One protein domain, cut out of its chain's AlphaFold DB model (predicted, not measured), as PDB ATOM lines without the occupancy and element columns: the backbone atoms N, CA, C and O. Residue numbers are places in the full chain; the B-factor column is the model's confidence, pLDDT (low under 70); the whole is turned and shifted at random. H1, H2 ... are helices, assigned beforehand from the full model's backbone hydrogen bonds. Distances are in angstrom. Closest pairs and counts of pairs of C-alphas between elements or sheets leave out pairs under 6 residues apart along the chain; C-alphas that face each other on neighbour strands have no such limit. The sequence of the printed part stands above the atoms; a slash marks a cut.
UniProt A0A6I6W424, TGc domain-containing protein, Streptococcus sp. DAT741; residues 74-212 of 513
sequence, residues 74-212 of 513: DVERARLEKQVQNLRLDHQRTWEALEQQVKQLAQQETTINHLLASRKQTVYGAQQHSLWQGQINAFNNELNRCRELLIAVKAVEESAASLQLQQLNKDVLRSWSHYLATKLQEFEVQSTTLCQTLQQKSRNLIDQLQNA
ATOM      1  N   ASP A  74     -18.329 -23.304 -47.178       62.16
ATOM      2  CA  ASP A  74     -18.790 -24.046 -46.001       62.16
ATOM      3  C   ASP A  74     -18.363 -25.521 -46.027       62.16
ATOM      4  O   ASP A  74     -17.950 -26.053 -44.994       62.16
ATOM      5  N   VAL A  75     -18.352 -26.180 -47.192       72.50
ATOM      6  CA  VAL A  75     -17.891 -27.576 -47.323       72.50
ATOM      7  C   VAL A  75     -16.412 -27.736 -46.944       72.50
ATOM      8  O   VAL A  75     -16.067 -28.685 -46.235       72.50
ATOM      9  N   GLU A  76     -15.523 -26.819 -47.348       74.94
ATOM     10  CA  GLU A  76     -14.118 -26.871 -46.905       74.94
ATOM     11  C   GLU A  76     -13.987 -26.577 -45.399       74.94
ATOM     12  O   GLU A  76     -13.214 -27.245 -44.710       74.94
ATOM     13  N   ARG A  77     -14.766 -25.623 -44.859       76.00
ATOM     14  CA  ARG A  77     -14.742 -25.302 -43.422       76.00
ATOM     15  C   ARG A  77     -15.198 -26.496 -42.584       76.00
ATOM     16  O   ARG A  77     -14.456 -26.929 -41.708       76.00
ATOM     17  N   ALA A  78     -16.343 -27.088 -42.912       77.44
ATOM     18  CA  ALA A  78     -16.869 -28.281 -42.250       77.44
ATOM     19  C   ALA A  78     -15.921 -29.489 -42.380       77.44
ATOM     20  O   ALA A  78     -15.798 -30.292 -41.452       77.44
ATOM     21  N   ARG A  79     -15.194 -29.612 -43.503       82.44
ATOM     22  CA  ARG A  79     -14.138 -30.622 -43.676       82.44
ATOM     23  C   ARG A  79     -12.967 -30.396 -42.715       82.44
ATOM     24  O   ARG A  79     -12.522 -31.364 -42.101       82.44
ATOM     25  N   LEU A  80     -12.490 -29.158 -42.563       79.06
ATOM     26  CA  LEU A  80     -11.407 -28.809 -41.633       79.06
ATOM     27  C   LEU A  80     -11.835 -28.955 -40.165       79.06
ATOM     28  O   LEU A  80     -11.099 -29.551 -39.382       79.06
ATOM     29  N   GLU A  81     -13.036 -28.501 -39.794       79.25
ATOM     30  CA  GLU A  81     -13.604 -28.707 -38.452       79.25
ATOM     31  C   GLU A  81     -13.688 -30.202 -38.109       79.25
ATOM     32  O   GLU A  81     -13.212 -30.627 -37.055       79.25
ATOM     33  N   LYS A  82     -14.205 -31.028 -39.031       83.31
ATOM     34  CA  LYS A  82     -14.266 -32.490 -38.875       83.31
ATOM     35  C   LYS A  82     -12.878 -33.136 -38.802       83.31
ATOM     36  O   LYS A  82     -12.693 -34.083 -38.043       83.31
ATOM     37  N   GLN A  83     -11.898 -32.632 -39.553       83.44
ATOM     38  CA  GLN A  83     -10.518 -33.121 -39.505       83.44
ATOM     39  C   GLN A  83      -9.853 -32.814 -38.154       83.44
ATOM     40  O   GLN A  83      -9.259 -33.711 -37.559       83.44
ATOM     41  N   VAL A  84     -10.009 -31.593 -37.631       79.12
ATOM     42  CA  VAL A  84      -9.517 -31.226 -36.291       79.12
ATOM     43  C   VAL A  84     -10.237 -32.034 -35.208       79.12
ATOM     44  O   VAL A  84      -9.583 -32.534 -34.296       79.12
ATOM     45  N   GLN A  85     -11.554 -32.231 -35.317       80.94
ATOM     46  CA  GLN A  85     -12.320 -33.024 -34.351       80.94
ATOM     47  C   GLN A  85     -11.904 -34.506 -34.341       80.94
ATOM     48  O   GLN A  85     -11.807 -35.098 -33.268       80.94
ATOM     49  N   ASN A  86     -11.595 -35.097 -35.501       84.25
ATOM     50  CA  ASN A  86     -11.016 -36.442 -35.569       84.25
ATOM     51  C   ASN A  86      -9.633 -36.486 -34.891       84.25
ATOM     52  O   ASN A  86      -9.410 -37.318 -34.019       84.25
ATOM     53  N   LEU A  87      -8.740 -35.541 -35.217       80.75
ATOM     54  CA  LEU A  87      -7.396 -35.470 -34.626       80.75
ATOM     55  C   LEU A  87      -7.419 -35.284 -33.099       80.75
ATOM     56  O   LEU A  87      -6.540 -35.809 -32.424       80.75
ATOM     57  N   ARG A  88      -8.426 -34.594 -32.541       82.12
ATOM     58  CA  ARG A  88      -8.660 -34.543 -31.084       82.12
ATOM     59  C   ARG A  88      -8.984 -35.918 -30.508       82.12
ATOM     60  O   ARG A  88      -8.380 -36.308 -29.517       82.12
ATOM     61  N   LEU A  89      -9.911 -36.650 -31.129       82.62
ATOM     62  CA  LEU A  89     -10.305 -37.991 -30.682       82.62
ATOM     63  C   LEU A  89      -9.131 -38.981 -30.758       82.62
ATOM     64  O   LEU A  89      -8.994 -39.831 -29.882       82.62
ATOM     65  N   ASP A  90      -8.266 -38.856 -31.764       80.50
ATOM     66  CA  ASP A  90      -7.085 -39.713 -31.917       80.50
ATOM     67  C   ASP A  90      -5.940 -39.328 -30.955       80.50
ATOM     68  O   ASP A  90      -5.301 -40.217 -30.384       80.50
ATOM     69  N   HIS A  91      -5.754 -38.033 -30.650       79.25
ATOM     70  CA  HIS A  91      -4.914 -37.585 -29.522       79.25
ATOM     71  C   HIS A  91      -5.431 -38.115 -28.184       79.25
ATOM     72  O   HIS A  91      -4.649 -38.676 -27.421       79.25
ATOM     73  N   GLN A  92      -6.735 -38.002 -27.915       81.19
ATOM     74  CA  GLN A  92      -7.351 -38.494 -26.680       81.19
ATOM     75  C   GLN A  92      -7.134 -40.008 -26.521       81.19
ATOM     76  O   GLN A  92      -6.670 -40.450 -25.474       81.19
ATOM     77  N   ARG A  93      -7.380 -40.804 -27.572       82.31
ATOM     78  CA  ARG A  93      -7.118 -42.258 -27.576       82.31
ATOM     79  C   ARG A  93      -5.653 -42.588 -27.299       82.31
ATOM     80  O   ARG A  93      -5.364 -43.504 -26.532       82.31
ATOM     81  N   THR A  94      -4.731 -41.851 -27.915       76.50
ATOM     82  CA  THR A  94      -3.283 -42.049 -27.739       76.50
ATOM     83  C   THR A  94      -2.833 -41.650 -26.334       76.50
ATOM     84  O   THR A  94      -2.030 -42.358 -25.725       76.50
ATOM     85  N   TRP A  95      -3.407 -40.582 -25.770       79.94
ATOM     86  CA  TRP A  95      -3.214 -40.192 -24.376       79.94
ATOM     87  C   TRP A  95      -3.744 -41.259 -23.409       79.94
ATOM     88  O   TRP A  95      -2.981 -41.729 -22.573       79.94
ATOM     89  N   GLU A  96      -4.994 -41.711 -23.559       82.75
ATOM     90  CA  GLU A  96      -5.598 -42.766 -22.729       82.75
ATOM     91  C   GLU A  96      -4.777 -44.067 -22.790       82.75
ATOM     92  O   GLU A  96      -4.473 -44.676 -21.761       82.75
ATOM     93  N   ALA A  97      -4.346 -44.479 -23.988       81.06
ATOM     94  CA  ALA A  97      -3.522 -45.670 -24.182       81.06
ATOM     95  C   ALA A  97      -2.126 -45.545 -23.542       81.06
ATOM     96  O   ALA A  97      -1.622 -46.521 -22.976       81.06
ATOM     97  N   LEU A  98      -1.497 -44.366 -23.607       78.62
ATOM     98  CA  LEU A  98      -0.220 -44.093 -22.944       78.62
ATOM     99  C   LEU A  98      -0.382 -44.027 -21.420       78.62
ATOM    100  O   LEU A  98       0.427 -44.596 -20.690       78.62
ATOM    101  N   GLU A  99      -1.442 -43.390 -20.929       83.00
ATOM    102  CA  GLU A  99      -1.736 -43.257 -19.504       83.00
ATOM    103  C   GLU A  99      -1.927 -44.637 -18.849       83.00
ATOM    104  O   GLU A  99      -1.347 -44.914 -17.796       83.00
ATOM    105  N   GLN A 100      -2.639 -45.555 -19.517       84.44
ATOM    106  CA  GLN A 100      -2.771 -46.951 -19.083       84.44
ATOM    107  C   GLN A 100      -1.427 -47.702 -19.087       84.44
ATOM    108  O   GLN A 100      -1.129 -48.432 -18.139       84.44
ATOM    109  N   GLN A 101      -0.578 -47.503 -20.100       81.75
ATOM    110  CA  GLN A 101       0.757 -48.118 -20.142       81.75
ATOM    111  C   GLN A 101       1.673 -47.591 -19.026       81.75
ATOM    112  O   GLN A 101       2.356 -48.380 -18.373       81.75
ATOM    113  N   VAL A 102       1.650 -46.286 -18.738       82.25
ATOM    114  CA  VAL A 102       2.418 -45.683 -17.634       82.25
ATOM    115  C   VAL A 102       1.897 -46.151 -16.270       82.25
ATOM    116  O   VAL A 102       2.704 -46.449 -15.387       82.25
ATOM    117  N   LYS A 103       0.577 -46.314 -16.098       84.69
ATOM    118  CA  LYS A 103      -0.024 -46.916 -14.892       84.69
ATOM    119  C   LYS A 103       0.457 -48.356 -14.671       84.69
ATOM    120  O   LYS A 103       0.880 -48.693 -13.564       84.69
ATOM    121  N   GLN A 104       0.482 -49.183 -15.721       84.19
ATOM    122  CA  GLN A 104       1.024 -50.549 -15.657       84.19
ATOM    123  C   GLN A 104       2.524 -50.562 -15.314       84.19
ATOM    124  O   GLN A 104       2.954 -51.336 -14.456       84.19
ATOM    125  N   LEU A 105       3.323 -49.678 -15.921       82.12
ATOM    126  CA  LEU A 105       4.757 -49.560 -15.632       82.12
ATOM    127  C   LEU A 105       5.033 -49.099 -14.188       82.12
ATOM    128  O   LEU A 105       5.956 -49.609 -13.560       82.12
ATOM    129  N   ALA A 106       4.213 -48.209 -13.617       80.88
ATOM    130  CA  ALA A 106       4.317 -47.793 -12.213       80.88
ATOM    131  C   ALA A 106       3.915 -48.909 -11.222       80.88
ATOM    132  O   ALA A 106       4.514 -49.059 -10.151       80.88
ATOM    133  N   GLN A 107       2.944 -49.756 -11.584       84.56
ATOM    134  CA  GLN A 107       2.638 -50.968 -10.819       84.56
ATOM    135  C   GLN A 107       3.806 -51.974 -10.872       84.56
ATOM    136  O   GLN A 107       4.130 -52.618  -9.869       84.56
ATOM    137  N   GLN A 108       4.493 -52.066 -12.015       81.25
ATOM    138  CA  GLN A 108       5.702 -52.878 -12.168       81.25
ATOM    139  C   GLN A 108       6.892 -52.304 -11.383       81.25
ATOM    140  O   GLN A 108       7.547 -53.069 -10.688       81.25
ATOM    141  N   GLU A 109       7.122 -50.986 -11.383       85.31
ATOM    142  CA  GLU A 109       8.103 -50.303 -10.513       85.31
ATOM    143  C   GLU A 109       7.870 -50.644  -9.032       85.31
ATOM    144  O   GLU A 109       8.786 -51.061  -8.323       85.31
ATOM    145  N   THR A 110       6.618 -50.546  -8.575       84.06
ATOM    146  CA  THR A 110       6.222 -50.894  -7.199       84.06
ATOM    147  C   THR A 110       6.530 -52.363  -6.886       84.06
ATOM    148  O   THR A 110       7.095 -52.679  -5.838       84.06
ATOM    149  N   THR A 111       6.225 -53.262  -7.828       83.94
ATOM    150  CA  THR A 111       6.498 -54.705  -7.721       83.94
ATOM    151  C   THR A 111       7.999 -54.995  -7.664       83.94
ATOM    152  O   THR A 111       8.450 -55.741  -6.798       83.94
ATOM    153  N   ILE A 112       8.787 -54.370  -8.540       80.25
ATOM    154  CA  ILE A 112      10.250 -54.483  -8.621       80.25
ATOM    155  C   ILE A 112      10.909 -54.010  -7.320       80.25
ATOM    156  O   ILE A 112      11.749 -54.718  -6.765       80.25
ATOM    157  N   ASN A 113      10.488 -52.862  -6.784       79.56
ATOM    158  CA  ASN A 113      11.012 -52.324  -5.529       79.56
ATOM    159  C   ASN A 113      10.646 -53.207  -4.319       79.56
ATOM    160  O   ASN A 113      11.487 -53.437  -3.449       79.56
ATOM    161  N   HIS A 114       9.431 -53.770  -4.276       81.19
ATOM    162  CA  HIS A 114       9.021 -54.713  -3.229       81.19
ATOM    163  C   HIS A 114       9.775 -56.056  -3.315       81.19
ATOM    164  O   HIS A 114      10.203 -56.611  -2.296       81.19
ATOM    165  N   LEU A 115      10.003 -56.561  -4.531       75.88
ATOM    166  CA  LEU A 115      10.845 -57.732  -4.770       75.88
ATOM    167  C   LEU A 115      12.296 -57.467  -4.342       75.88
ATOM    168  O   LEU A 115      12.868 -58.286  -3.631       75.88
ATOM    169  N   LEU A 116      12.887 -56.314  -4.675       75.12
ATOM    170  CA  LEU A 116      14.231 -55.966  -4.204       75.12
ATOM    171  C   LEU A 116      14.292 -55.890  -2.668       75.12
ATOM    172  O   LEU A 116      15.219 -56.431  -2.067       75.12
ATOM    173  N   ALA A 117      13.302 -55.272  -2.017       71.50
ATOM    174  CA  ALA A 117      13.260 -55.143  -0.560       71.50
ATOM    175  C   ALA A 117      13.166 -56.504   0.159       71.50
ATOM    176  O   ALA A 117      13.883 -56.742   1.132       71.50
ATOM    177  N   SER A 118      12.345 -57.429  -0.347       65.69
ATOM    178  CA  SER A 118      12.250 -58.802   0.180       65.69
ATOM    179  C   SER A 118      13.486 -59.655  -0.160       65.69
ATOM    180  O   SER A 118      13.935 -60.458   0.664       65.69
ATOM    181  N   ARG A 119      14.130 -59.425  -1.314       63.19
ATOM    182  CA  ARG A 119      15.440 -60.014  -1.652       63.19
ATOM    183  C   ARG A 119      16.576 -59.477  -0.775       63.19
ATOM    184  O   ARG A 119      17.461 -60.245  -0.427       63.19
ATOM    185  N   LYS A 120      16.524 -58.221  -0.323       55.75
ATOM    186  CA  LYS A 120      17.482 -57.635   0.638       55.75
ATOM    187  C   LYS A 120      17.409 -58.274   2.034       55.75
ATOM    188  O   LYS A 120      18.398 -58.258   2.759       55.75
ATOM    189  N   GLN A 121      16.256 -58.834   2.408       46.94
ATOM    190  CA  GLN A 121      16.057 -59.568   3.667       46.94
ATOM    191  C   GLN A 121      16.381 -61.069   3.564       46.94
ATOM    192  O   GLN A 121      16.403 -61.766   4.576       46.94
ATOM    193  N   THR A 122      16.640 -61.582   2.359       43.12
ATOM    194  CA  THR A 122      17.016 -62.982   2.113       43.12
ATOM    195  C   THR A 122      18.462 -63.076   1.605       43.12
ATOM    196  O   THR A 122      19.098 -62.070   1.304       43.12
ATOM    197  N   VAL A 123      19.054 -64.275   1.609       45.78
ATOM    198  CA  VAL A 123      20.524 -64.444   1.562       45.78
ATOM    199  C   VAL A 123      21.096 -64.303   0.139       45.78
ATOM    200  O   VAL A 123      21.493 -65.287  -0.485       45.78
ATOM    201  N   TYR A 124      21.163 -63.068  -0.366       43.50
ATOM    202  CA  TYR A 124      21.747 -62.704  -1.665       43.50
ATOM    203  C   TYR A 124      23.018 -61.862  -1.504       43.50
ATOM    204  O   TYR A 124      23.160 -61.086  -0.560       43.50
ATOM    205  N   GLY A 125      23.970 -62.031  -2.425       45.47
ATOM    206  CA  GLY A 125      25.268 -61.356  -2.359       45.47
ATOM    207  C   GLY A 125      25.189 -59.868  -2.719       45.47
ATOM    208  O   GLY A 125      24.485 -59.481  -3.653       45.47
ATOM    209  N   ALA A 126      25.976 -59.034  -2.031       45.72
ATOM    210  CA  ALA A 126      25.990 -57.578  -2.224       45.72
ATOM    211  C   ALA A 126      26.245 -57.147  -3.685       45.72
ATOM    212  O   ALA A 126      25.671 -56.163  -4.146       45.72
ATOM    213  N   GLN A 127      27.042 -57.911  -4.441       46.09
ATOM    214  CA  GLN A 127      27.313 -57.647  -5.858       46.09
ATOM    215  C   GLN A 127      26.080 -57.873  -6.757       46.09
ATOM    216  O   GLN A 127      25.862 -57.102  -7.688       46.09
ATOM    217  N   GLN A 128      25.240 -58.876  -6.463       55.12
ATOM    218  CA  GLN A 128      23.973 -59.090  -7.180       55.12
ATOM    219  C   GLN A 128      22.952 -58.008  -6.824       55.12
ATOM    220  O   GLN A 128      22.342 -57.433  -7.721       55.12
ATOM    221  N   HIS A 129      22.828 -57.654  -5.539       63.19
ATOM    222  CA  HIS A 129      21.967 -56.545  -5.117       63.19
ATOM    223  C   HIS A 129      22.414 -55.211  -5.744       63.19
ATOM    224  O   HIS A 129      21.567 -54.417  -6.146       63.19
ATOM    225  N   SER A 130      23.720 -54.954  -5.861       64.75
ATOM    226  CA  SER A 130      24.248 -53.756  -6.527       64.75
ATOM    227  C   SER A 130      23.926 -53.740  -8.028       64.75
ATOM    228  O   SER A 130      23.479 -52.715  -8.541       64.75
ATOM    229  N   LEU A 131      24.062 -54.879  -8.718       65.19
ATOM    230  CA  LEU A 131      23.720 -55.007 -10.137       65.19
ATOM    231  C   LEU A 131      22.215 -54.811 -10.390       65.19
ATOM    232  O   LEU A 131      21.849 -54.025 -11.264       65.19
ATOM    233  N   TRP A 132      21.349 -55.439  -9.585       68.12
ATOM    234  CA  TRP A 132      19.903 -55.207  -9.644       68.12
ATOM    235  C   TRP A 132      19.550 -53.751  -9.328       68.12
ATOM    236  O   TRP A 132      18.765 -53.154 -10.055       68.12
ATOM    237  N   GLN A 133      20.167 -53.133  -8.315       72.88
ATOM    238  CA  GLN A 133      19.953 -51.715  -8.003       72.88
ATOM    239  C   GLN A 133      20.329 -50.809  -9.187       72.88
ATOM    240  O   GLN A 133      19.590 -49.880  -9.496       72.88
ATOM    241  N   GLY A 134      21.431 -51.092  -9.891       72.31
ATOM    242  CA  GLY A 134      21.816 -50.360 -11.101       72.31
ATOM    243  C   GLY A 134      20.790 -50.489 -12.233       72.31
ATOM    244  O   GLY A 134      20.423 -49.489 -12.850       72.31
ATOM    245  N   GLN A 135      20.271 -51.699 -12.464       72.88
ATOM    246  CA  GLN A 135      19.217 -51.954 -13.456       72.88
ATOM    247  C   GLN A 135      17.887 -51.274 -13.088       72.88
ATOM    248  O   GLN A 135      17.227 -50.714 -13.960       72.88
ATOM    249  N   ILE A 136      17.522 -51.268 -11.802       74.00
ATOM    250  CA  ILE A 136      16.330 -50.588 -11.271       74.00
ATOM    251  C   ILE A 136      16.458 -49.074 -11.437       74.00
ATOM    252  O   ILE A 136      15.543 -48.434 -11.943       74.00
ATOM    253  N   ASN A 137      17.611 -48.495 -11.096       77.94
ATOM    254  CA  ASN A 137      17.852 -47.063 -11.267       77.94
ATOM    255  C   ASN A 137      17.757 -46.650 -12.752       77.94
ATOM    256  O   ASN A 137      17.179 -45.610 -13.062       77.94
ATOM    257  N   ALA A 138      18.263 -47.476 -13.676       72.69
ATOM    258  CA  ALA A 138      18.116 -47.245 -15.116       72.69
ATOM    259  C   ALA A 138      16.648 -47.331 -15.581       72.69
ATOM    260  O   ALA A 138      16.188 -46.453 -16.312       72.69
ATOM    261  N   PHE A 139      15.896 -48.337 -15.117       79.38
ATOM    262  CA  PHE A 139      14.464 -48.483 -15.403       79.38
ATOM    263  C   PHE A 139      13.644 -47.287 -14.890       79.38
ATOM    264  O   PHE A 139      12.857 -46.721 -15.644       79.38
ATOM    265  N   ASN A 140      13.876 -46.843 -13.650       77.56
ATOM    266  CA  ASN A 140      13.159 -45.712 -13.053       77.56
ATOM    267  C   ASN A 140      13.463 -44.390 -13.788       77.56
ATOM    268  O   ASN A 140      12.560 -43.585 -14.010       77.56
ATOM    269  N   ASN A 141      14.711 -44.182 -14.229       79.38
ATOM    270  CA  ASN A 141      15.093 -43.013 -15.033       79.38
ATOM    271  C   ASN A 141      14.385 -42.983 -16.399       79.38
ATOM    272  O   ASN A 141      13.963 -41.922 -16.855       79.38
ATOM    273  N   GLU A 142      14.233 -44.134 -17.057       76.69
ATOM    274  CA  GLU A 142      13.481 -44.241 -18.311       76.69
ATOM    275  C   GLU A 142      11.961 -44.099 -18.093       76.69
ATOM    276  O   GLU A 142      11.292 -43.426 -18.876       76.69
ATOM    277  N   LEU A 143      11.413 -44.642 -16.999       78.12
ATOM    278  CA  LEU A 143      10.003 -44.475 -16.625       78.12
ATOM    279  C   LEU A 143       9.651 -43.014 -16.300       78.12
ATOM    280  O   LEU A 143       8.562 -42.551 -16.643       78.12
ATOM    281  N   ASN A 144      10.569 -42.253 -15.701       79.94
ATOM    282  CA  ASN A 144      10.367 -40.820 -15.478       79.94
ATOM    283  C   ASN A 144      10.261 -40.036 -16.797       79.94
ATOM    284  O   ASN A 144       9.388 -39.178 -16.905       79.94
ATOM    285  N   ARG A 145      11.001 -40.416 -17.847       76.69
ATOM    286  CA  ARG A 145      10.818 -39.839 -19.195       76.69
ATOM    287  C   ARG A 145       9.442 -40.157 -19.790       76.69
ATOM    288  O   ARG A 145       8.847 -39.306 -20.441       76.69
ATOM    289  N   CYS A 146       8.881 -41.339 -19.527       75.31
ATOM    290  CA  CYS A 146       7.486 -41.631 -19.892       75.31
ATOM    291  C   CYS A 146       6.473 -40.769 -19.121       75.31
ATOM    292  O   CYS A 146       5.449 -40.394 -19.690       75.31
ATOM    293  N   ARG A 147       6.743 -40.435 -17.852       79.69
ATOM    294  CA  ARG A 147       5.908 -39.511 -17.058       79.69
ATOM    295  C   ARG A 147       5.966 -38.086 -17.619       79.69
ATOM    296  O   ARG A 147       4.923 -37.462 -17.778       79.69
ATOM    297  N   GLU A 148       7.156 -37.608 -17.981       79.75
ATOM    298  CA  GLU A 148       7.372 -36.312 -18.647       79.75
ATOM    299  C   GLU A 148       6.634 -36.235 -19.996       79.75
ATOM    300  O   GLU A 148       5.904 -35.275 -20.245       79.75
ATOM    301  N   LEU A 149       6.737 -37.277 -20.832       74.25
ATOM    302  CA  LEU A 149       5.993 -37.374 -22.094       74.25
ATOM    303  C   LEU A 149       4.472 -37.379 -21.874       74.25
ATOM    304  O   LEU A 149       3.762 -36.659 -22.568       74.25
ATOM    305  N   LEU A 150       3.958 -38.130 -20.894       74.75
ATOM    306  CA  LEU A 150       2.523 -38.165 -20.586       74.75
ATOM    307  C   LEU A 150       1.979 -36.785 -20.164       74.75
ATOM    308  O   LEU A 150       0.862 -36.429 -20.544       74.75
ATOM    309  N   ILE A 151       2.768 -35.998 -19.426       78.38
ATOM    310  CA  ILE A 151       2.435 -34.607 -19.073       78.38
ATOM    311  C   ILE A 151       2.410 -33.722 -20.329       78.38
ATOM    312  O   ILE A 151       1.464 -32.956 -20.515       78.38
ATOM    313  N   ALA A 152       3.396 -33.860 -21.222       74.00
ATOM    314  CA  ALA A 152       3.455 -33.101 -22.472       74.00
ATOM    315  C   ALA A 152       2.278 -33.410 -23.419       74.00
ATOM    316  O   ALA A 152       1.707 -32.489 -24.001       74.00
ATOM    317  N   VAL A 153       1.867 -34.681 -23.533       70.94
ATOM    318  CA  VAL A 153       0.667 -35.078 -24.296       70.94
ATOM    319  C   VAL A 153      -0.592 -34.469 -23.672       70.94
ATOM    320  O   VAL A 153      -1.407 -33.890 -24.387       70.94
ATOM    321  N   LYS A 154      -0.739 -34.539 -22.340       76.62
ATOM    322  CA  LYS A 154      -1.915 -34.003 -21.635       76.62
ATOM    323  C   LYS A 154      -2.087 -32.495 -21.845       76.62
ATOM    324  O   LYS A 154      -3.198 -32.047 -22.096       76.62
ATOM    325  N   ALA A 155      -0.998 -31.728 -21.835       76.62
ATOM    326  CA  ALA A 155      -1.044 -30.291 -22.112       76.62
ATOM    327  C   ALA A 155      -1.507 -29.966 -23.550       76.62
ATOM    328  O   ALA A 155      -2.159 -28.943 -23.775       76.62
ATOM    329  N   VAL A 156      -1.205 -30.829 -24.530       74.50
ATOM    330  CA  VAL A 156      -1.711 -30.698 -25.911       74.50
ATOM    331  C   VAL A 156      -3.201 -31.047 -25.990       74.50
ATOM    332  O   VAL A 156      -3.936 -30.342 -26.681       74.50
ATOM    333  N   GLU A 157      -3.659 -32.067 -25.260       74.00
ATOM    334  CA  GLU A 157      -5.079 -32.438 -25.159       74.00
ATOM    335  C   GLU A 157      -5.910 -31.312 -24.521       74.00
ATOM    336  O   GLU A 157      -6.836 -30.816 -25.159       74.00
ATOM    337  N   GLU A 158      -5.508 -30.806 -23.351       76.31
ATOM    338  CA  GLU A 158      -6.185 -29.699 -22.654       76.31
ATOM    339  C   GLU A 158      -6.261 -28.429 -23.521       76.31
ATOM    340  O   GLU A 158      -7.310 -27.784 -23.625       76.31
ATOM    341  N   SER A 159      -5.162 -28.102 -24.214       72.31
ATOM    342  CA  SER A 159      -5.126 -27.006 -25.191       72.31
ATOM    343  C   SER A 159      -6.132 -27.235 -26.322       72.31
ATOM    344  O   SER A 159      -6.896 -26.332 -26.666       72.31
ATOM    345  N   ALA A 160      -6.171 -28.446 -26.886       69.81
ATOM    346  CA  ALA A 160      -7.074 -28.797 -27.974       69.81
ATOM    347  C   ALA A 160      -8.551 -28.816 -27.540       69.81
ATOM    348  O   ALA A 160      -9.413 -28.416 -28.325       69.81
ATOM    349  N   ALA A 161      -8.849 -29.219 -26.302       71.25
ATOM    350  CA  ALA A 161     -10.191 -29.222 -25.729       71.25
ATOM    351  C   ALA A 161     -10.761 -27.800 -25.566       71.25
ATOM    352  O   ALA A 161     -11.935 -27.573 -25.857       71.25
ATOM    353  N   SER A 162      -9.923 -26.829 -25.179       72.31
ATOM    354  CA  SER A 162     -10.323 -25.423 -24.973       72.31
ATOM    355  C   SER A 162     -10.814 -24.689 -26.236       72.31
ATOM    356  O   SER A 162     -11.542 -23.697 -26.151       72.31
ATOM    357  N   LEU A 163     -10.428 -25.167 -27.424       74.00
ATOM    358  CA  LEU A 163     -10.637 -24.484 -28.703       74.00
ATOM    359  C   LEU A 163     -12.090 -24.589 -29.200       74.00
ATOM    360  O   LEU A 163     -12.526 -25.639 -29.691       74.00
ATOM    361  N   GLN A 164     -12.803 -23.461 -29.179       80.44
ATOM    362  CA  GLN A 164     -14.170 -23.316 -29.691       80.44
ATOM    363  C   GLN A 164     -14.184 -23.251 -31.233       80.44
ATOM    364  O   GLN A 164     -14.222 -22.173 -31.818       80.44
ATOM    365  N   LEU A 165     -14.148 -24.418 -31.899       74.50
ATOM    366  CA  LEU A 165     -14.002 -24.562 -33.365       74.50
ATOM    367  C   LEU A 165     -14.888 -23.615 -34.190       74.50
ATOM    368  O   LEU A 165     -14.415 -23.016 -35.151       74.50
ATOM    369  N   GLN A 166     -16.147 -23.442 -33.779       71.12
ATOM    370  CA  GLN A 166     -17.140 -22.625 -34.482       71.12
ATOM    371  C   GLN A 166     -16.768 -21.133 -34.572       71.12
ATOM    372  O   GLN A 166     -17.264 -20.456 -35.466       71.12
ATOM    373  N   GLN A 167     -15.878 -20.631 -33.709       74.94
ATOM    374  CA  GLN A 167     -15.377 -19.248 -33.734       74.94
ATOM    375  C   GLN A 167     -14.084 -19.085 -34.554       74.94
ATOM    376  O   GLN A 167     -13.604 -17.969 -34.734       74.94
ATOM    377  N   LEU A 168     -13.496 -20.178 -35.058       75.06
ATOM    378  CA  LEU A 168     -12.223 -20.150 -35.780       75.06
ATOM    379  C   LEU A 168     -12.429 -19.969 -37.293       75.06
ATOM    380  O   LEU A 168     -13.386 -20.478 -37.887       75.06
ATOM    381  N   ASN A 169     -11.493 -19.263 -37.933       78.94
ATOM    382  CA  ASN A 169     -11.427 -19.148 -39.391       78.94
ATOM    383  C   ASN A 169     -10.702 -20.358 -40.022       78.94
ATOM    384  O   ASN A 169     -10.087 -21.174 -39.329       78.94
ATOM    385  N   LYS A 170     -10.773 -20.481 -41.354       76.50
ATOM    386  CA  LYS A 170     -10.216 -21.624 -42.098       76.50
ATOM    387  C   LYS A 170      -8.710 -21.806 -41.916       76.50
ATOM    388  O   LYS A 170      -8.264 -22.936 -41.746       76.50
ATOM    389  N   ASP A 171      -7.928 -20.732 -41.939       74.75
ATOM    390  CA  ASP A 171      -6.465 -20.822 -41.899       74.75
ATOM    391  C   ASP A 171      -5.953 -21.155 -40.493       74.75
ATOM    392  O   ASP A 171      -5.009 -21.935 -40.343       74.75
ATOM    393  N   VAL A 172      -6.649 -20.684 -39.454       75.94
ATOM    394  CA  VAL A 172      -6.442 -21.119 -38.066       75.94
ATOM    395  C   VAL A 172      -6.806 -22.600 -37.904       75.94
ATOM    396  O   VAL A 172      -6.010 -23.358 -37.351       75.94
ATOM    397  N   LEU A 173      -7.943 -23.058 -38.447       74.19
ATOM    398  CA  LEU A 173      -8.319 -24.483 -38.446       74.19
ATOM    399  C   LEU A 173      -7.294 -25.359 -39.192       74.19
ATOM    400  O   LEU A 173      -6.917 -26.420 -38.697       74.19
ATOM    401  N   ARG A 174      -6.799 -24.907 -40.353       77.75
ATOM    402  CA  ARG A 174      -5.771 -25.607 -41.146       77.75
ATOM    403  C   ARG A 174      -4.442 -25.693 -40.384       77.75
ATOM    404  O   ARG A 174      -3.825 -26.757 -40.357       77.75
ATOM    405  N   SER A 175      -4.052 -24.616 -39.699       77.50
ATOM    406  CA  SER A 175      -2.849 -24.562 -38.856       77.50
ATOM    407  C   SER A 175      -2.945 -25.505 -37.650       77.50
ATOM    408  O   SER A 175      -2.035 -26.303 -37.422       77.50
ATOM    409  N   TRP A 176      -4.074 -25.500 -36.930       76.38
ATOM    410  CA  TRP A 176      -4.327 -26.437 -35.829       76.38
ATOM    411  C   TRP A 176      -4.376 -27.894 -36.296       76.38
ATOM    412  O   TRP A 176      -3.827 -28.767 -35.626       76.38
ATOM    413  N   SER A 177      -4.966 -28.165 -37.465       78.50
ATOM    414  CA  SER A 177      -4.967 -29.510 -38.045       78.50
ATOM    415  C   SER A 177      -3.556 -30.009 -38.360       78.50
ATOM    416  O   SER A 177      -3.289 -31.194 -38.169       78.50
ATOM    417  N   HIS A 178      -2.657 -29.144 -38.841       77.25
ATOM    418  CA  HIS A 178      -1.267 -29.523 -39.086       77.25
ATOM    419  C   HIS A 178      -0.503 -29.743 -37.772       77.25
ATOM    420  O   HIS A 178       0.144 -30.775 -37.609       77.25
ATOM    421  N   TYR A 179      -0.639 -28.828 -36.805       79.12
ATOM    422  CA  TYR A 179       0.003 -28.938 -35.491       79.12
ATOM    423  C   TYR A 179      -0.374 -30.236 -34.758       79.12
ATOM    424  O   TYR A 179       0.507 -30.971 -34.309       79.12
ATOM    425  N   LEU A 180      -1.673 -30.554 -34.684       76.25
ATOM    426  CA  LEU A 180      -2.153 -31.769 -34.022       76.25
ATOM    427  C   LEU A 180      -1.669 -33.038 -34.733       76.25
ATOM    428  O   LEU A 180      -1.235 -33.964 -34.054       76.25
ATOM    429  N   ALA A 181      -1.681 -33.078 -36.069       77.56
ATOM    430  CA  ALA A 181      -1.186 -34.230 -36.827       77.56
ATOM    431  C   ALA A 181       0.316 -34.479 -36.589       77.56
ATOM    432  O   ALA A 181       0.709 -35.600 -36.270       77.56
ATOM    433  N   THR A 182       1.142 -33.430 -36.655       81.81
ATOM    434  CA  THR A 182       2.587 -33.523 -36.387       81.81
ATOM    435  C   THR A 182       2.860 -33.985 -34.953       81.81
ATOM    436  O   THR A 182       3.677 -34.881 -34.740       81.81
ATOM    437  N   LYS A 183       2.135 -33.450 -33.958       77.88
ATOM    438  CA  LYS A 183       2.297 -33.879 -32.559       77.88
ATOM    439  C   LYS A 183       1.818 -35.306 -32.306       77.88
ATOM    440  O   LYS A 183       2.469 -36.013 -31.546       77.88
ATOM    441  N   LEU A 184       0.747 -35.756 -32.967       77.25
ATOM    442  CA  LEU A 184       0.292 -37.147 -32.876       77.25
ATOM    443  C   LEU A 184       1.399 -38.099 -33.358       77.25
ATOM    444  O   LEU A 184       1.791 -39.004 -32.628       77.25
ATOM    445  N   GLN A 185       1.982 -37.815 -34.526       78.94
ATOM    446  CA  GLN A 185       3.065 -38.609 -35.107       78.94
ATOM    447  C   GLN A 185       4.339 -38.615 -34.237       78.94
ATOM    448  O   GLN A 185       4.950 -39.668 -34.049       78.94
ATOM    449  N   GLU A 186       4.743 -37.464 -33.683       76.62
ATOM    450  CA  GLU A 186       5.863 -37.389 -32.729       76.62
ATOM    451  C   GLU A 186       5.621 -38.280 -31.500       76.62
ATOM    452  O   GLU A 186       6.507 -39.045 -31.100       76.62
ATOM    453  N   PHE A 187       4.426 -38.197 -30.907       74.88
ATOM    454  CA  PHE A 187       4.081 -38.937 -29.698       74.88
ATOM    455  C   PHE A 187       3.929 -40.440 -29.950       74.88
ATOM    456  O   PHE A 187       4.445 -41.222 -29.152       74.88
ATOM    457  N   GLU A 188       3.298 -40.876 -31.043       73.00
ATOM    458  CA  GLU A 188       3.146 -42.299 -31.390       73.00
ATOM    459  C   GLU A 188       4.503 -43.007 -31.537       73.00
ATOM    460  O   GLU A 188       4.716 -44.072 -30.946       73.00
ATOM    461  N   VAL A 189       5.449 -42.398 -32.263       73.69
ATOM    462  CA  VAL A 189       6.791 -42.962 -32.508       73.69
ATOM    463  C   VAL A 189       7.602 -43.074 -31.212       73.69
ATOM    464  O   VAL A 189       8.223 -44.112 -30.948       73.69
ATOM    465  N   GLN A 190       7.591 -42.019 -30.390       69.19
ATOM    466  CA  GLN A 190       8.348 -41.974 -29.136       69.19
ATOM    467  C   GLN A 190       7.743 -42.896 -28.068       69.19
ATOM    468  O   GLN A 190       8.466 -43.679 -27.449       69.19
ATOM    469  N   SER A 191       6.424 -42.837 -27.869       69.19
ATOM    470  CA  SER A 191       5.735 -43.585 -26.812       69.19
ATOM    471  C   SER A 191       5.745 -45.092 -27.057       69.19
ATOM    472  O   SER A 191       6.118 -45.839 -26.152       69.19
ATOM    473  N   THR A 192       5.408 -45.545 -28.269       69.81
ATOM    474  CA  THR A 192       5.280 -46.973 -28.600       69.81
ATOM    475  C   THR A 192       6.594 -47.713 -28.367       69.81
ATOM    476  O   THR A 192       6.645 -48.692 -27.619       69.81
ATOM    477  N   THR A 193       7.683 -47.205 -28.951       71.12
ATOM    478  CA  THR A 193       9.013 -47.827 -28.878       71.12
ATOM    479  C   THR A 193       9.545 -47.853 -27.442       71.12
ATOM    480  O   THR A 193      10.073 -48.871 -26.981       71.12
ATOM    481  N   LEU A 194       9.380 -46.746 -26.708       70.94
ATOM    482  CA  LEU A 194       9.868 -46.606 -25.338       70.94
ATOM    483  C   LEU A 194       9.068 -47.476 -24.357       70.94
ATOM    484  O   LEU A 194       9.668 -48.203 -23.567       70.94
ATOM    485  N   CYS A 195       7.734 -47.473 -24.444       72.56
ATOM    486  CA  CYS A 195       6.878 -48.250 -23.546       72.56
ATOM    487  C   CYS A 195       7.011 -49.758 -23.787       72.56
ATOM    488  O   CYS A 195       7.120 -50.507 -22.819       72.56
ATOM    489  N   GLN A 196       7.104 -50.223 -25.040       76.38
ATOM    490  CA  GLN A 196       7.384 -51.637 -25.339       76.38
ATOM    491  C   GLN A 196       8.754 -52.075 -24.794       76.38
ATOM    492  O   GLN A 196       8.869 -53.137 -24.173       76.38
ATOM    493  N   THR A 197       9.784 -51.237 -24.960       75.81
ATOM    494  CA  THR A 197      11.129 -51.490 -24.419       75.81
ATOM    495  C   THR A 197      11.114 -51.564 -22.891       75.81
ATOM    496  O   THR A 197      11.669 -52.498 -22.309       75.81
ATOM    497  N   LEU A 198      10.442 -50.617 -22.231       77.62
ATOM    498  CA  LEU A 198      10.282 -50.579 -20.777       77.62
ATOM    499  C   LEU A 198       9.500 -51.781 -20.249       77.62
ATOM    500  O   LEU A 198       9.941 -52.398 -19.286       77.62
ATOM    501  N   GLN A 199       8.405 -52.170 -20.906       80.00
ATOM    502  CA  GLN A 199       7.636 -53.365 -20.552       80.00
ATOM    503  C   GLN A 199       8.458 -54.655 -20.688       80.00
ATOM    504  O   GLN A 199       8.245 -55.598 -19.927       80.00
ATOM    505  N   GLN A 200       9.397 -54.736 -21.638       78.00
ATOM    506  CA  GLN A 200      10.290 -55.893 -21.717       78.00
ATOM    507  C   GLN A 200      11.396 -55.840 -20.657       78.00
ATOM    508  O   GLN A 200      11.719 -56.875 -20.074       78.00
ATOM    509  N   LYS A 201      11.948 -54.655 -20.359       77.50
ATOM    510  CA  LYS A 201      12.905 -54.464 -19.256       77.50
ATOM    511  C   LYS A 201      12.279 -54.825 -17.907       77.50
ATOM    512  O   LYS A 201      12.906 -55.557 -17.144       77.50
ATOM    513  N   SER A 202      11.051 -54.384 -17.634       79.00
ATOM    514  CA  SER A 202      10.334 -54.693 -16.395       79.00
ATOM    515  C   SER A 202       9.978 -56.172 -16.287       79.00
ATOM    516  O   SER A 202      10.247 -56.748 -15.240       79.00
ATOM    517  N   ARG A 203       9.468 -56.815 -17.354       80.06
ATOM    518  CA  ARG A 203       9.264 -58.278 -17.392       80.06
ATOM    519  C   ARG A 203      10.561 -59.015 -17.067       80.06
ATOM    520  O   ARG A 203      10.612 -59.708 -16.060       80.06
ATOM    521  N   ASN A 204      11.636 -58.756 -17.815       75.62
ATOM    522  CA  ASN A 204      12.943 -59.382 -17.593       75.62
ATOM    523  C   ASN A 204      13.465 -59.189 -16.154       75.62
ATOM    524  O   ASN A 204      14.088 -60.092 -15.601       75.62
ATOM    525  N   LEU A 205      13.248 -58.013 -15.554       72.94
ATOM    526  CA  LEU A 205      13.720 -57.675 -14.209       72.94
ATOM    527  C   LEU A 205      12.839 -58.282 -13.106       72.94
ATOM    528  O   LEU A 205      13.364 -58.746 -12.097       72.94
ATOM    529  N   ILE A 206      11.521 -58.351 -13.313       78.31
ATOM    530  CA  ILE A 206      10.583 -59.086 -12.454       78.31
ATOM    531  C   ILE A 206      10.893 -60.582 -12.523       78.31
ATOM    532  O   ILE A 206      11.051 -61.198 -11.474       78.31
ATOM    533  N   ASP A 207      11.081 -61.147 -13.715       75.00
ATOM    534  CA  ASP A 207      11.466 -62.546 -13.910       75.00
ATOM    535  C   ASP A 207      12.804 -62.854 -13.234       75.00
ATOM    536  O   ASP A 207      12.921 -63.870 -12.549       75.00
ATOM    537  N   GLN A 208      13.803 -61.973 -13.357       72.88
ATOM    538  CA  GLN A 208      15.079 -62.110 -12.650       72.88
ATOM    539  C   GLN A 208      14.902 -62.042 -11.132       72.88
ATOM    540  O   GLN A 208      15.470 -62.871 -10.431       72.88
ATOM    541  N   LEU A 209      14.107 -61.111 -10.601       71.88
ATOM    542  CA  LEU A 209      13.906 -60.967  -9.157       71.88
ATOM    543  C   LEU A 209      12.998 -62.056  -8.561       71.88
ATOM    544  O   LEU A 209      13.210 -62.451  -7.415       71.88
ATOM    545  N   GLN A 210      12.022 -62.585  -9.302       75.44
ATOM    546  CA  GLN A 210      11.139 -63.677  -8.872       75.44
ATOM    547  C   GLN A 210      11.825 -65.041  -8.996       75.44
ATOM    548  O   GLN A 210      11.859 -65.796  -8.023       75.44
ATOM    549  N   ASN A 211      12.440 -65.330 -10.146       63.72
ATOM    550  CA  ASN A 211      13.118 -66.602 -10.409       63.72
ATOM    551  C   ASN A 211      14.570 -66.636  -9.905       63.72
ATOM    552  O   ASN A 211      15.207 -67.688  -9.977       63.72
ATOM    553  N   ALA A 212      15.084 -65.541  -9.328       54.03
ATOM    554  CA  ALA A 212      16.263 -65.563  -8.465       54.03
ATOM    555  C   ALA A 212      16.036 -66.538  -7.304       54.03
ATOM    556  O   ALA A 212      15.504 -66.182  -6.251       54.03
TER     557      ALA A 212
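Overview. This is residues 74 to 212 of the 513 residues of the protein "TGc domain-containing protein" of Streptococcus sp. DAT741 (UniProt A0A6I6W424). Three long helices, H1, H2 and H3, lie side by side as a slender rod, an up-and-down bundle in which each runs against the one before it. The printed part has 139 residues, with no named strand: all helix. It is loose, radius of gyration of the C-alphas 20.9 A, spanning 74 by 20 by 18 A.

Arrangement. H1, residues 74 to 120, and H2, residues 126 to 162, form a helical hairpin: they touch, closest C-alphas Trp 95 and Val 153 at 6.4 A, at a shallow tilt of 22 degrees, opposite ways. H3, residues 170 to 211, touches H1, closest C-alphas Val 84 and Ser 177 at 5.2 A, at a shallow tilt of 19 degrees, the same way. H2 and H3, also a hairpin, touch through residues 187 to 205 of H3 alone, closest C-alphas Phe 139 and Leu 198 at 7.1 A, at 21 degrees, a shallow tilt, opposite ways. Every O i to N i+4 pair is within hydrogen-bond range in H1 and H2; in H3, 37 of 38.

Along the chain. H1 begins at C-alpha 74 (-18.790, -24.046, -46.001) and is 68.0 A long, H2 53.6 A. H3, 59.8 A, ends at C-alpha 211 (13.118, -66.602, -10.409).

Size, cuts and confidence. The farthest C-alphas, Asp 74 and Val 123, are 73.8 A apart. The printed part has no cut; low confidence includes residues 118 to 132.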